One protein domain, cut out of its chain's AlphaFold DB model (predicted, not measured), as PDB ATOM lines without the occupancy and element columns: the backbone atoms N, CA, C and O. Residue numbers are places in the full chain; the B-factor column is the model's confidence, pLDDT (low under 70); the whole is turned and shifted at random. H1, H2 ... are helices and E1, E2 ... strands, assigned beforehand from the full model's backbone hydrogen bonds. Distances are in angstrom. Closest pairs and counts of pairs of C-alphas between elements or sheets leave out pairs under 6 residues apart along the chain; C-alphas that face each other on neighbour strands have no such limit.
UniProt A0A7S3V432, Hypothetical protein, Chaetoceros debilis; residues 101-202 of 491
ATOM      1  N   THR A 101     212.509 154.462 205.331       47.88
ATOM      2  CA  THR A 101     211.109 154.842 205.621       47.88
ATOM      3  C   THR A 101     210.803 156.330 205.436       47.88
ATOM      4  O   THR A 101     209.647 156.672 205.231       47.88
ATOM      5  N   SER A 102     211.798 157.229 205.507       51.69
ATOM      6  CA  SER A 102     211.559 158.685 205.441       51.69
ATOM      7  C   SER A 102     211.805 159.314 204.064       51.69
ATOM      8  O   SER A 102     211.401 160.451 203.842       51.69
ATOM      9  N   LEU A 103     212.503 158.626 203.154       53.31
ATOM     10  CA  LEU A 103     212.884 159.171 201.841       53.31
ATOM     11  C   LEU A 103     211.800 158.994 200.768       53.31
ATOM     12  O   LEU A 103     211.806 159.715 199.775       53.31
ATOM     13  N   SER A 104     210.871 158.053 200.958       58.94
ATOM     14  CA  SER A 104     209.827 157.708 199.985       58.94
ATOM     15  C   SER A 104     208.561 158.565 200.076       58.94
ATOM     16  O   SER A 104     207.675 158.396 199.248       58.94
ATOM     17  N   SER A 105     208.450 159.456 201.067       69.19
ATOM     18  CA  SER A 105     207.230 160.237 201.333       69.19
ATOM     19  C   SER A 105     207.413 161.754 201.248       69.19
ATOM     20  O   SER A 105     206.440 162.487 201.392       69.19
ATOM     21  N   GLN A 106     208.639 162.252 201.059       80.94
ATOM     22  CA  GLN A 106     208.881 163.693 200.945       80.94
ATOM     23  C   GLN A 106     208.596 164.158 199.517       80.94
ATOM     24  O   GLN A 106     209.225 163.611 198.607       80.94
ATOM     25  N   PRO A 107     207.688 165.128 199.289       87.25
ATOM     26  CA  PRO A 107     207.451 165.660 197.951       87.25
ATOM     27  C   PRO A 107     208.755 166.213 197.379       87.25
ATOM     28  O   PRO A 107     209.671 166.584 198.125       87.25
ATOM     29  N   GLY A 108     208.863 166.231 196.055       90.44
ATOM     30  CA  GLY A 108     210.032 166.828 195.440       90.44
ATOM     31  C   GLY A 108     210.076 168.336 195.689       90.44
ATOM     32  O   GLY A 108     209.089 168.954 196.092       90.44
ATOM     33  N   MET A 109     211.251 168.943 195.535       92.81
ATOM     34  CA  MET A 109     211.461 170.329 195.964       92.81
ATOM     35  C   MET A 109     212.436 171.080 195.061       92.81
ATOM     36  O   MET A 109     213.487 170.567 194.684       92.81
ATOM     37  N   ILE A 110     212.147 172.348 194.785       95.44
ATOM     38  CA  ILE A 110     213.123 173.290 194.233       95.44
ATOM     39  C   ILE A 110     213.811 173.981 195.411       95.44
ATOM     40  O   ILE A 110     213.159 174.677 196.183       95.44
ATOM     41  N   THR A 111     215.122 173.787 195.596       94.50
ATOM     42  CA  THR A 111     215.818 174.402 196.743       94.50
ATOM     43  C   THR A 111     215.883 175.917 196.589       94.50
ATOM     44  O   THR A 111     216.004 176.415 195.467       94.50
ATOM     45  N   ASN A 112     215.916 176.656 197.696       93.25
ATOM     46  CA  ASN A 112     216.143 178.099 197.629       93.25
ATOM     47  C   ASN A 112     217.482 178.425 196.945       93.25
ATOM     48  O   ASN A 112     218.420 177.613 196.965       93.25
ATOM     49  N   ARG A 113     217.578 179.609 196.331       91.00
ATOM     50  CA  ARG A 113     218.856 180.129 195.826       91.00
ATOM     51  C   ARG A 113     219.909 180.150 196.937       91.00
ATOM     52  O   ARG A 113     219.588 180.216 198.126       91.00
ATOM     53  N   ARG A 114     221.188 180.103 196.556       89.81
ATOM     54  CA  ARG A 114     222.273 180.340 197.518       89.81
ATOM     55  C   ARG A 114     222.114 181.740 198.108       89.81
ATOM     56  O   ARG A 114     221.669 182.655 197.418       89.81
ATOM     57  N   LYS A 115     222.488 181.899 199.379       87.81
ATOM     58  CA  LYS A 115     222.674 183.233 199.949       87.81
ATOM     59  C   LYS A 115     223.797 183.908 199.175       87.81
ATOM     60  O   LYS A 115     224.852 183.300 198.992       87.81
ATOM     61  N   CYS A 116     223.526 185.118 198.721       86.69
ATOM     62  CA  CYS A 116     224.464 185.907 197.955       86.69
ATOM     63  C   CYS A 116     224.799 187.184 198.731       86.69
ATOM     64  O   CYS A 116     223.935 187.696 199.448       86.69
ATOM     65  N   PRO A 117     226.022 187.700 198.580       85.12
ATOM     66  CA  PRO A 117     226.373 189.039 199.026       85.12
ATOM     67  C   PRO A 117     225.508 190.108 198.357       85.12
ATOM     68  O   PRO A 117     224.970 189.887 197.267       85.12
ATOM     69  N   GLU A 118     225.412 191.277 198.984       83.44
ATOM     70  CA  GLU A 118     224.788 192.440 198.354       83.44
ATOM     71  C   GLU A 118     225.508 192.783 197.038       83.44
ATOM     72  O   GLU A 118     226.734 192.728 196.958       83.44
ATOM     73  N   GLY A 119     224.744 193.061 195.977       84.69
ATOM     74  CA  GLY A 119     225.288 193.346 194.642       84.69
ATOM     75  C   GLY A 119     225.857 192.138 193.882       84.69
ATOM     76  O   GLY A 119     226.425 192.307 192.806       84.69
ATOM     77  N   TRP A 120     225.720 190.912 194.398       87.75
ATOM     78  CA  TRP A 120     226.192 189.722 193.689       87.75
ATOM     79  C   TRP A 120     225.375 189.440 192.425       87.75
ATOM     80  O   TRP A 120     224.157 189.250 192.475       87.75
ATOM     81  N   HIS A 121     226.077 189.287 191.303       87.69
ATOM     82  CA  HIS A 121     225.496 188.896 190.027       87.69
ATOM     83  C   HIS A 121     226.080 187.566 189.564       87.69
ATOM     84  O   HIS A 121     227.297 187.401 189.475       87.69
ATOM     85  N   TYR A 122     225.207 186.611 189.237       90.31
ATOM     86  CA  TYR A 122     225.651 185.371 188.617       90.31
ATOM     87  C   TYR A 122     226.207 185.655 187.218       90.31
ATOM     88  O   TYR A 122     225.525 186.231 186.374       90.31
ATOM     89  N   THR A 123     227.436 185.216 186.973       92.75
ATOM     90  CA  THR A 123     228.060 185.189 185.645       92.75
ATOM     91  C   THR A 123     227.730 183.887 184.900       92.75
ATOM     92  O   THR A 123     227.098 182.984 185.459       92.75
ATOM     93  N   GLY A 124     228.178 183.789 183.644       93.44
ATOM     94  CA  GLY A 124     228.048 182.596 182.803       93.44
ATOM     95  C   GLY A 124     226.717 182.493 182.047       93.44
ATOM     96  O   GLY A 124     225.892 183.407 182.098       93.44
ATOM     97  N   PRO A 125     226.501 181.397 181.298       94.62
ATOM     98  CA  PRO A 125     225.272 181.200 180.536       94.62
ATOM     99  C   PRO A 125     224.060 181.046 181.464       94.62
ATOM    100  O   PRO A 125     224.047 180.199 182.360       94.62
ATOM    101  N   LEU A 126     223.019 181.840 181.209       95.38
ATOM    102  CA  LEU A 126     221.746 181.747 181.919       95.38
ATOM    103  C   LEU A 126     221.042 180.428 181.562       95.38
ATOM    104  O   LEU A 126     220.980 180.050 180.395       95.38
ATOM    105  N   ALA A 127     220.520 179.731 182.571       97.06
ATOM    106  CA  ALA A 127     219.812 178.467 182.384       97.06
ATOM    107  C   ALA A 127     218.516 178.680 181.584       97.06
ATOM    108  O   ALA A 127     217.786 179.638 181.843       97.06
ATOM    109  N   SER A 128     218.199 177.767 180.663       97.06
ATOM    110  CA  SER A 128     217.016 177.862 179.793       97.06
ATOM    111  C   SER A 128     215.705 177.996 180.581       97.06
ATOM    112  O   SER A 128     214.914 178.895 180.306       97.06
ATOM    113  N   ALA A 129     215.508 177.204 181.638       96.56
ATOM    114  CA  ALA A 129     214.319 177.315 182.488       96.56
ATOM    115  C   ALA A 129     214.258 178.642 183.273       96.56
ATOM    116  O   ALA A 129     213.176 179.139 183.575       96.56
ATOM    117  N   VAL A 130     215.411 179.244 183.592       95.81
ATOM    118  CA  VAL A 130     215.468 180.568 184.233       95.81
ATOM    119  C   VAL A 130     215.130 181.670 183.225       95.81
ATOM    120  O   VAL A 130     214.409 182.596 183.581       95.81
ATOM    121  N   GLN A 131     215.578 181.552 181.970       95.38
ATOM    122  CA  GLN A 131     215.154 182.439 180.879       95.38
ATOM    123  C   GLN A 131     213.638 182.365 180.662       95.38
ATOM    124  O   GLN A 131     212.974 183.398 180.638       95.38
ATOM    125  N   GLU A 132     213.077 181.155 180.568       94.69
ATOM    126  CA  GLU A 132     211.631 180.956 180.405       94.69
ATOM    127  C   GLU A 132     210.848 181.546 181.585       94.69
ATOM    128  O   GLU A 132     209.874 182.270 181.378       94.69
ATOM    129  N   MET A 133     211.303 181.305 182.819       93.88
ATOM    130  CA  MET A 133     210.720 181.897 184.027       93.88
ATOM    131  C   MET A 133     210.723 183.431 183.974       93.88
ATOM    132  O   MET A 133     209.725 184.043 184.340       93.88
ATOM    133  N   MET A 134     211.817 184.056 183.523       91.88
ATOM    134  CA  MET A 134     211.909 185.517 183.400       91.88
ATOM    135  C   MET A 134     210.933 186.077 182.357       91.88
ATOM    136  O   MET A 134     210.355 187.131 182.596       91.88
ATOM    137  N   ILE A 135     210.715 185.372 181.242       91.62
ATOM    138  CA  ILE A 135     209.764 185.775 180.188       91.62
ATOM    139  C   ILE A 135     208.312 185.746 180.691       91.62
ATOM    140  O   ILE A 135     207.511 186.586 180.294       91.62
ATOM    141  N   HIS A 136     207.971 184.793 181.563       85.25
ATOM    142  CA  HIS A 136     206.610 184.614 182.085       85.25
ATOM    143  C   HIS A 136     206.347 185.358 183.409       85.25
ATOM    144  O   HIS A 136     205.257 185.249 183.962       85.25
ATOM    145  N   SER A 137     207.330 186.098 183.925       75.81
ATOM    146  CA  SER A 137     207.205 186.929 185.128       75.81
ATOM    147  C   SER A 137     206.649 188.318 184.759       75.81
ATOM    148  O   SER A 137     207.106 188.889 183.768       75.81
ATOM    149  N   PRO A 138     205.737 188.922 185.549       73.62
ATOM    150  CA  PRO A 138     205.359 188.555 186.916       73.62
ATOM    151  C   PRO A 138     204.285 187.462 186.996       73.62
ATOM    152  O   PRO A 138     203.298 187.486 186.269       73.62
ATOM    153  N   PHE A 139     204.463 186.533 187.937       73.44
ATOM    154  CA  PHE A 139     203.416 185.589 188.327       73.44
ATOM    155  C   PHE A 139     202.458 186.286 189.305       73.44
ATOM    156  O   PHE A 139     202.915 186.867 190.292       73.44
ATOM    157  N   GLU A 140     201.148 186.241 189.047       62.72
ATOM    158  CA  GLU A 140     200.147 186.628 190.045       62.72
ATOM    159  C   GLU A 140     200.206 185.612 191.192       62.72
ATOM    160  O   GLU A 140     199.871 184.443 191.016       62.72
ATOM    161  N   VAL A 141     200.706 186.035 192.357       56.97
ATOM    162  CA  VAL A 141     200.803 185.170 193.537       56.97
ATOM    163  C   VAL A 141     199.408 185.042 194.142       56.97
ATOM    164  O   VAL A 141     199.031 185.838 195.002       56.97
ATOM    165  N   ASP A 142     198.628 184.057 193.700       53.31
ATOM    166  CA  ASP A 142     197.384 183.724 194.389       53.31
ATOM    167  C   ASP A 142     197.713 182.921 195.657       53.31
ATOM    168  O   ASP A 142     198.147 181.768 195.625       53.31
ATOM    169  N   SER A 143     197.580 183.582 196.806       53.22
ATOM    170  CA  SER A 143     198.020 183.085 198.114       53.22
ATOM    171  C   SER A 143     197.272 181.847 198.634       53.22
ATOM    172  O   SER A 143     197.676 181.310 199.665       53.22
ATOM    173  N   ASN A 144     196.216 181.386 197.954       50.88
ATOM    174  CA  ASN A 144     195.246 180.450 198.532       50.88
ATOM    175  C   ASN A 144     195.138 179.061 197.879       50.88
ATOM    176  O   ASN A 144     194.403 178.236 198.419       50.88
ATOM    177  N   ASP A 145     195.855 178.750 196.793       51.38
ATOM    178  CA  ASP A 145     195.762 177.420 196.159       51.38
ATOM    179  C   ASP A 145     197.110 176.673 196.172       51.38
ATOM    180  O   ASP A 145     197.886 176.676 195.213       51.38
ATOM    181  N   GLU A 146     197.410 176.005 197.293       51.47
ATOM    182  CA  GLU A 146     198.568 175.101 197.417       51.47
ATOM    183  C   GLU A 146     198.557 173.963 196.375       51.47
ATOM    184  O   GLU A 146     199.599 173.349 196.140       51.47
ATOM    185  N   LEU A 147     197.425 173.688 195.709       47.97
ATOM    186  CA  LEU A 147     197.273 172.546 194.805       47.97
ATOM    187  C   LEU A 147     197.679 172.791 193.339       47.97
ATOM    188  O   LEU A 147     197.663 171.830 192.566       47.97
ATOM    189  N   LYS A 148     198.051 174.012 192.915       54.09
ATOM    190  CA  LYS A 148     198.290 174.306 191.478       54.09
ATOM    191  C   LYS A 148     199.455 175.243 191.146       54.09
ATOM    192  O   LYS A 148     199.435 175.889 190.100       54.09
ATOM    193  N   LYS A 149     200.514 175.297 191.955       69.50
ATOM    194  CA  LYS A 149     201.677 176.123 191.582       69.50
ATOM    195  C   LYS A 149     202.378 175.555 190.345       69.50
ATOM    196  O   LYS A 149     202.796 174.396 190.311       69.50
ATOM    197  N   ASN A 150     202.491 176.376 189.304       85.19
ATOM    198  CA  ASN A 150     203.229 176.054 188.080       85.19
ATOM    199  C   ASN A 150     204.733 175.892 188.418       85.19
ATOM    200  O   ASN A 150     205.249 176.670 189.225       85.19
ATOM    201  N   PRO A 151     205.479 174.941 187.816       91.62
ATOM    202  CA  PRO A 151     206.920 174.798 188.041       91.62
ATOM    203  C   PRO A 151     207.730 176.091 187.868       91.62
ATOM    204  O   PRO A 151     208.680 176.308 188.621       91.62
ATOM    205  N   LEU A 152     207.359 176.968 186.926       92.56
ATOM    206  CA  LEU A 152     208.036 178.258 186.731       92.56
ATOM    207  C   LEU A 152     207.775 179.239 187.881       92.56
ATOM    208  O   LEU A 152     208.692 179.933 188.311       92.56
ATOM    209  N   GLU A 153     206.561 179.255 188.430       90.12
ATOM    210  CA  GLU A 153     206.229 180.056 189.611       90.12
ATOM    211  C   GLU A 153     206.982 179.534 190.843       90.12
ATOM    212  O   GLU A 153     207.606 180.302 191.572       90.12
ATOM    213  N   CYS A 154     207.026 178.210 191.034       91.12
ATOM    214  CA  CYS A 154     207.814 177.596 192.106       91.12
ATOM    215  C   CYS A 154     209.303 177.948 191.987       91.12
ATOM    216  O   CYS A 154     209.963 178.226 192.991       91.12
ATOM    217  N   LEU A 155     209.835 177.962 190.760       93.94
ATOM    218  CA  LEU A 155     211.206 178.376 190.485       93.94
ATOM    219  C   LEU A 155     211.421 179.861 190.808       93.94
ATOM    220  O   LEU A 155     212.433 180.198 191.425       93.94
ATOM    221  N   TYR A 156     210.473 180.728 190.449       92.31
ATOM    222  CA  TYR A 156     210.507 182.150 190.784       92.31
ATOM    223  C   TYR A 156     210.532 182.366 192.297       92.31
ATOM    224  O   TYR A 156     211.414 183.066 192.798       92.31
ATOM    225  N   LEU A 157     209.634 181.708 193.033       90.69
ATOM    226  CA  LEU A 157     209.581 181.773 194.493       90.69
ATOM    227  C   LEU A 157     210.897 181.290 195.118       90.69
ATOM    228  O   LEU A 157     211.464 181.982 195.958       90.69
ATOM    229  N   ALA A 158     211.438 180.156 194.664       91.94
ATOM    230  CA  ALA A 158     212.703 179.618 195.168       91.94
ATOM    231  C   ALA A 158     213.922 180.502 194.835       91.94
ATOM    232  O   ALA A 158     214.938 180.455 195.536       91.94
ATOM    233  N   ASN A 159     213.857 181.282 193.752       90.62
ATOM    234  CA  ASN A 159     214.937 182.165 193.322       90.62
ATOM    235  C   ASN A 159     214.855 183.569 193.922       90.62
ATOM    236  O   ASN A 159     215.902 184.197 194.049       90.62
ATOM    237  N   ASN A 160     213.669 184.077 194.255       84.75
ATOM    238  CA  ASN A 160     213.476 185.502 194.547       84.75
ATOM    239  C   ASN A 160     212.849 185.795 195.908       84.75
ATOM    240  O   ASN A 160     213.057 186.887 196.427       84.75
ATOM    241  N   VAL A 161     212.118 184.846 196.493       80.00
ATOM    242  CA  VAL A 161     211.422 185.065 197.762       80.00
ATOM    243  C   VAL A 161     212.235 184.458 198.897       80.00
ATOM    244  O   VAL A 161     212.599 183.280 198.869       80.00
ATOM    245  N   GLU A 162     212.537 185.273 199.908       70.31
ATOM    246  CA  GLU A 162     213.152 184.786 201.138       70.31
ATOM    247  C   GLU A 162     212.151 183.923 201.904       70.31
ATOM    248  O   GLU A 162     211.282 184.409 202.620       70.31
ATOM    249  N   ASN A 163     212.279 182.610 201.737       63.72
ATOM    250  CA  ASN A 163     211.488 181.634 202.468       63.72
ATOM    251  C   ASN A 163     212.300 181.092 203.649       63.72
ATOM    252  O   ASN A 163     213.476 180.756 203.504       63.72
ATOM    253  N   SER A 164     211.660 180.941 204.810       62.25
ATOM    254  CA  SER A 164     212.270 180.353 206.014       62.25
ATOM    255  C   SER A 164     212.592 178.853 205.871       62.25
ATOM    256  O   SER A 164     213.390 178.317 206.640       62.25
ATOM    257  N   GLY A 165     211.991 178.173 204.886       73.12
ATOM    258  CA  GLY A 165     212.219 176.760 204.566       73.12
ATOM    259  C   GLY A 165     213.462 176.487 203.704       73.12
ATOM    260  O   GLY A 165     214.189 177.389 203.304       73.12
ATOM    261  N   ALA A 166     213.707 175.212 203.382       81.75
ATOM    262  CA  ALA A 166     214.837 174.789 202.538       81.75
ATOM    263  C   ALA A 166     214.604 174.999 201.021       81.75
ATOM    264  O   ALA A 166     215.543 174.907 200.221       81.75
ATOM    265  N   GLY A 167     213.362 175.262 200.618       89.75
ATOM    266  CA  GLY A 167     212.939 175.361 199.226       89.75
ATOM    267  C   GLY A 167     211.421 175.410 199.087       89.75
ATOM    268  O   GLY A 167     210.703 175.514 200.082       89.75
ATOM    269  N   VAL A 168     210.955 175.304 197.846       90.81
ATOM    270  CA  VAL A 168     209.540 175.257 197.470       90.81
ATOM    271  C   VAL A 168     209.188 173.826 197.078       90.81
ATOM    272  O   VAL A 168     209.771 173.278 196.138       90.81
ATOM    273  N   SER A 169     208.277 173.207 197.828       90.12
ATOM    274  CA  SER A 169     207.764 171.866 197.529       90.12
ATOM    275  C   SER A 169     206.956 171.874 196.239       90.12
ATOM    276  O   SER A 169     206.244 172.835 195.953       90.12
ATOM    277  N   ILE A 170     207.041 170.785 195.487       86.25
ATOM    278  CA  ILE A 170     206.271 170.574 194.271       86.25
ATOM    279  C   ILE A 170     205.664 169.172 194.281       86.25
ATOM    280  O   ILE A 170     206.283 168.198 194.716       86.25
ATOM    281  N   SER A 171     204.425 169.082 193.819       78.25
ATOM    282  CA  SER A 171     203.671 167.836 193.719       78.25
ATOM    283  C   SER A 171     202.864 167.835 192.432       78.25
ATOM    284  O   SER A 171     202.341 168.873 192.042       78.25
ATOM    285  N   GLY A 172     202.733 166.670 191.803       78.94
ATOM    286  CA  GLY A 172     202.019 166.514 190.537       78.94
ATOM    287  C   GLY A 172     202.948 166.255 189.355       78.94
ATOM    288  O   GLY A 172     204.175 166.271 189.475       78.94
ATOM    289  N   GLU A 173     202.341 165.976 188.206       79.94
ATOM    290  CA  GLU A 173     203.047 165.657 186.970       79.94
ATOM    291  C   GLU A 173     203.062 166.860 186.030       79.94
ATOM    292  O   GLU A 173     202.027 167.455 185.733       79.94
ATOM    293  N   TYR A 174     204.249 167.188 185.518       86.56
ATOM    294  CA  TYR A 174     204.448 168.326 184.626       86.56
ATOM    295  C   TYR A 174     205.227 167.904 183.375       86.56
ATOM    296  O   TYR A 174     206.403 168.244 183.250       86.56
ATOM    297  N   PRO A 175     204.602 167.183 182.421       83.81
ATOM    298  CA  PRO A 175     205.296 166.676 181.233       83.81
ATOM    299  C   PRO A 175     205.985 167.766 180.398       83.81
ATOM    300  O   PRO A 175     207.030 167.511 179.805       83.81
ATOM    301  N   LYS A 176     205.441 168.996 180.397       87.94
ATOM    302  CA  LYS A 176     206.044 170.172 179.744       87.94
ATOM    303  C   LYS A 176     207.390 170.580 180.364       87.94
ATOM    304  O   LYS A 176     208.224 171.157 179.677       87.94
ATOM    305  N   TYR A 177     207.619 170.273 181.640       92.38
ATOM    306  CA  TYR A 177     208.823 170.654 182.376       92.38
ATOM    307  C   TYR A 177     209.538 169.402 182.903       92.38
ATOM    308  O   TYR A 177     209.458 169.110 184.098       92.38
ATOM    309  N   PRO A 178     210.268 168.654 182.051       91.69
ATOM    310  CA  PRO A 178     210.933 167.415 182.459       91.69
ATOM    311  C   PRO A 178     211.906 167.604 183.625       91.69
ATOM    312  O   PRO A 178     212.131 166.684 184.406       91.69
ATOM    313  N   TRP A 179     212.478 168.796 183.775       94.69
ATOM    314  CA  TRP A 179     213.362 169.154 184.880       94.69
ATOM    315  C   TRP A 179     212.668 169.310 186.238       94.69
ATOM    316  O   TRP A 179     213.353 169.367 187.261       94.69
ATOM    317  N   CYS A 180     211.340 169.421 186.271       94.25
ATOM    318  CA  CYS A 180     210.581 169.594 187.503       94.25
ATOM    319  C   CYS A 180     210.830 168.394 188.433       94.25
ATOM    320  O   CYS A 180     210.687 167.263 187.963       94.25
ATOM    321  N   PRO A 181     211.212 168.583 189.714       93.31
ATOM    322  CA  PRO A 181     211.446 167.480 190.645       93.31
ATOM    323  C   PRO A 181     210.109 166.872 191.099       93.31
ATOM    324  O   PRO A 181     209.702 167.052 192.235       93.31
ATOM    325  N   SER A 182     209.392 166.184 190.211       85.56
ATOM    326  CA  SER A 182     208.060 165.629 190.490       85.56
ATOM    327  C   SER A 182     208.090 164.338 191.316       85.56
ATOM    328  O   SER A 182     207.076 163.968 191.906       85.56
ATOM    329  N   ASN A 183     209.230 163.641 191.384       87.62
ATOM    330  CA  ASN A 183     209.329 162.389 192.136       87.62
ATOM    331  C   ASN A 183     209.652 162.638 193.615       87.62
ATOM    332  O   ASN A 183     210.434 163.525 193.968       87.62
ATOM    333  N   PHE A 184     209.125 161.775 194.486       86.75
ATOM    334  CA  PHE A 184     209.406 161.834 195.920       86.75
ATOM    335  C   PHE A 184     210.911 161.755 196.228       86.75
ATOM    336  O   PHE A 184     211.651 160.903 195.722       86.75
ATOM    337  N   GLY A 185     211.353 162.658 197.102       87.31
ATOM    338  CA  GLY A 185     212.728 162.785 197.558       87.31
ATOM    339  C   GLY A 185     213.674 163.445 196.553       87.31
ATOM    340  O   GLY A 185     214.856 163.585 196.883       87.31
ATOM    341  N   GLU A 186     213.213 163.857 195.368       91.94
ATOM    342  CA  GLU A 186     214.018 164.642 194.429       91.94
ATOM    343  C   GLU A 186     214.124 166.108 194.846       91.94
ATOM    344  O   GLU A 186     213.197 166.719 195.370       91.94
ATOM    345  N   GLN A 187     215.282 166.695 194.578       94.25
ATOM    346  CA  GLN A 187     215.544 168.102 194.797       94.25
ATOM    347  C   GLN A 187     216.245 168.696 193.583       94.25
ATOM    348  O   GLN A 187     217.266 168.170 193.141       94.25
ATOM    349  N   LEU A 188     215.728 169.817 193.084       97.19
ATOM    350  CA  LEU A 188     216.399 170.643 192.087       97.19
ATOM    351  C   LEU A 188     217.303 171.654 192.805       97.19
ATOM    352  O   LEU A 188     216.861 172.725 193.236       97.19
ATOM    353  N   CYS A 189     218.568 171.276 192.969       96.75
ATOM    354  CA  CYS A 189     219.569 171.980 193.764       96.75
ATOM    355  C   CYS A 189     220.395 172.971 192.938       96.75
ATOM    356  O   CYS A 189     220.582 172.784 191.741       96.75
ATOM    357  N   ASN A 190     220.961 173.994 193.583       96.50
ATOM    358  CA  ASN A 190     221.926 174.891 192.936       96.50
ATOM    359  C   ASN A 190     223.195 174.127 192.507       96.50
ATOM    360  O   ASN A 190     223.729 173.335 193.290       96.50
ATOM    361  N   LEU A 191     223.702 174.417 191.304       97.88
ATOM    362  CA  LEU A 191     224.966 173.892 190.783       97.88
ATOM    363  C   LEU A 191     226.007 175.024 190.705       97.88
ATOM    364  O   LEU A 191     226.701 175.251 191.700       97.88
ATOM    365  N   VAL A 192     226.048 175.750 189.583       97.75
ATOM    366  CA  VAL A 192     226.973 176.854 189.245       97.75
ATOM    367  C   VAL A 192     226.202 177.979 188.565       97.75
ATOM    368  O   VAL A 192     225.304 177.699 187.776       97.75
ATOM    369  N   GLY A 193     226.499 179.242 188.869       96.06
ATOM    370  CA  GLY A 193     225.702 180.367 188.367       96.06
ATOM    371  C   GLY A 193     224.196 180.157 188.584       96.06
ATOM    372  O   GLY A 193     223.756 179.769 189.666       96.06
ATOM    373  N   SER A 194     223.405 180.344 187.524       95.75
ATOM    374  CA  SER A 194     221.968 180.041 187.535       95.75
ATOM    375  C   SER A 194     221.631 178.568 187.256       95.75
ATOM    376  O   SER A 194     220.450 178.217 187.210       95.75
ATOM    377  N   TRP A 195     222.622 177.721 186.963       98.00
ATOM    378  CA  TRP A 195     222.400 176.318 186.629       98.00
ATOM    379  C   TRP A 195     222.051 175.504 187.871       98.00
ATOM    380  O   TRP A 195     222.527 175.756 188.985       98.00
ATOM    381  N   ARG A 196     221.215 174.486 187.674       98.19
ATOM    382  CA  ARG A 196     220.725 173.600 188.733       98.19
ATOM    383  C   ARG A 196     220.923 172.131 188.383       98.19
ATOM    384  O   ARG A 196     221.182 171.779 187.241       98.19
ATOM    385  N   ILE A 197     220.826 171.267 189.386       98.06
ATOM    386  CA  ILE A 197     221.015 169.823 189.255       98.06
ATOM    387  C   ILE A 197     219.973 169.069 190.074       98.06
ATOM    388  O   ILE A 197     219.741 169.380 191.243       98.06
ATOM    389  N   LEU A 198     219.363 168.052 189.472       96.94
ATOM    390  CA  LEU A 198     218.475 167.128 190.165       96.94
ATOM    391  C   LEU A 198     219.281 166.115 190.978       96.94
ATOM    392  O   LEU A 198     220.220 165.472 190.496       96.94
ATOM    393  N   GLN A 199     218.903 165.967 192.243       92.75
ATOM    394  CA  GLN A 199     219.528 165.052 193.192       92.75
ATOM    395  C   GLN A 199     218.464 164.389 194.053       92.75
ATOM    396  O   GLN A 199     217.414 164.973 194.300       92.75
ATOM    397  N   ARG A 200     218.754 163.204 194.590       88.00
ATOM    398  CA  ARG A 200     217.892 162.585 195.600       88.00
ATOM    399  C   ARG A 200     218.378 162.862 197.007       88.00
ATOM    400  O   ARG A 200     219.574 162.835 197.306       88.00
ATOM    401  N   THR A 201     217.421 163.067 197.895       82.69
ATOM    402  CA  THR A 201     217.649 163.110 199.335       82.69
ATOM    403  C   THR A 201     218.163 161.746 199.799       82.69
ATOM    404  O   THR A 201     217.677 160.713 199.354       82.69
ATOM    405  N   GLY A 202     219.196 161.731 200.645       70.69
ATOM    406  CA  GLY A 202     219.813 160.486 201.129       70.69
ATOM    407  C   GLY A 202     220.642 159.703 200.098       70.69
ATOM    408  O   GLY A 202     221.161 158.638 200.429       70.69
TER     409      GLY A 202
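AT A GLANCE: This is residues 101 to 202 of the 491 residues of the protein "Hypothetical protein" of Chaetoceros debilis (UniProt A0A7S3V432). With little regular structure, a small four-strand sheet has H2 packed along one face near its E2 edge, H1 crosswise on H2, and long loops around: two layers, a helix on one face of a sheet. The 102 printed residues run E1 H1 H2 E2 E3 E4; the mixed sheet's order is E2 E1 E3 E4. Helices and strands, class mixed, hold 36 residues; the whole is compact, radius of gyration of the C-alphas 13.6 A, spans 42 by 31 by 27 A.

HOW THE PARTS SIT: E1, residues 108 to 111, is parallel to E3, residues 186 to 190, with N 109 and O 186 3.0 A apart. E2, residues 167 to 170, is antiparallel to E1, N 168 and O 110 2.8 A apart. E3 and E4, residues 196 to 200, form a hairpin, N 187 and O 199 2.8 A apart. H2, residues 151 to 160, is on the sheet at a height of 8.5 A, its closest C-alphas to E2 being Ala 158 and Val 168, 5.9 A. H1, residues 128 to 135, touches H2 about perpendicular at 82 degrees, closest C-alphas Met 133 and Leu 152, 5.3 A. In both helices every O i to N i+4 pair is within hydrogen-bond range.

IN THESE COORDINATES: E1 begins at C-alpha 108 (210.032, 166.828, 195.440); E4 ends at C-alpha 200 (217.892, 162.585, 195.600). H2 is 14.1 A long.

THE WHOLE: The printed part has no cut. Links E1 to H1, H1 to H2 and E2 to E3 are long. Residues 101 to 105, 140 to 149 and 163 to 164 have pLDDT under 70.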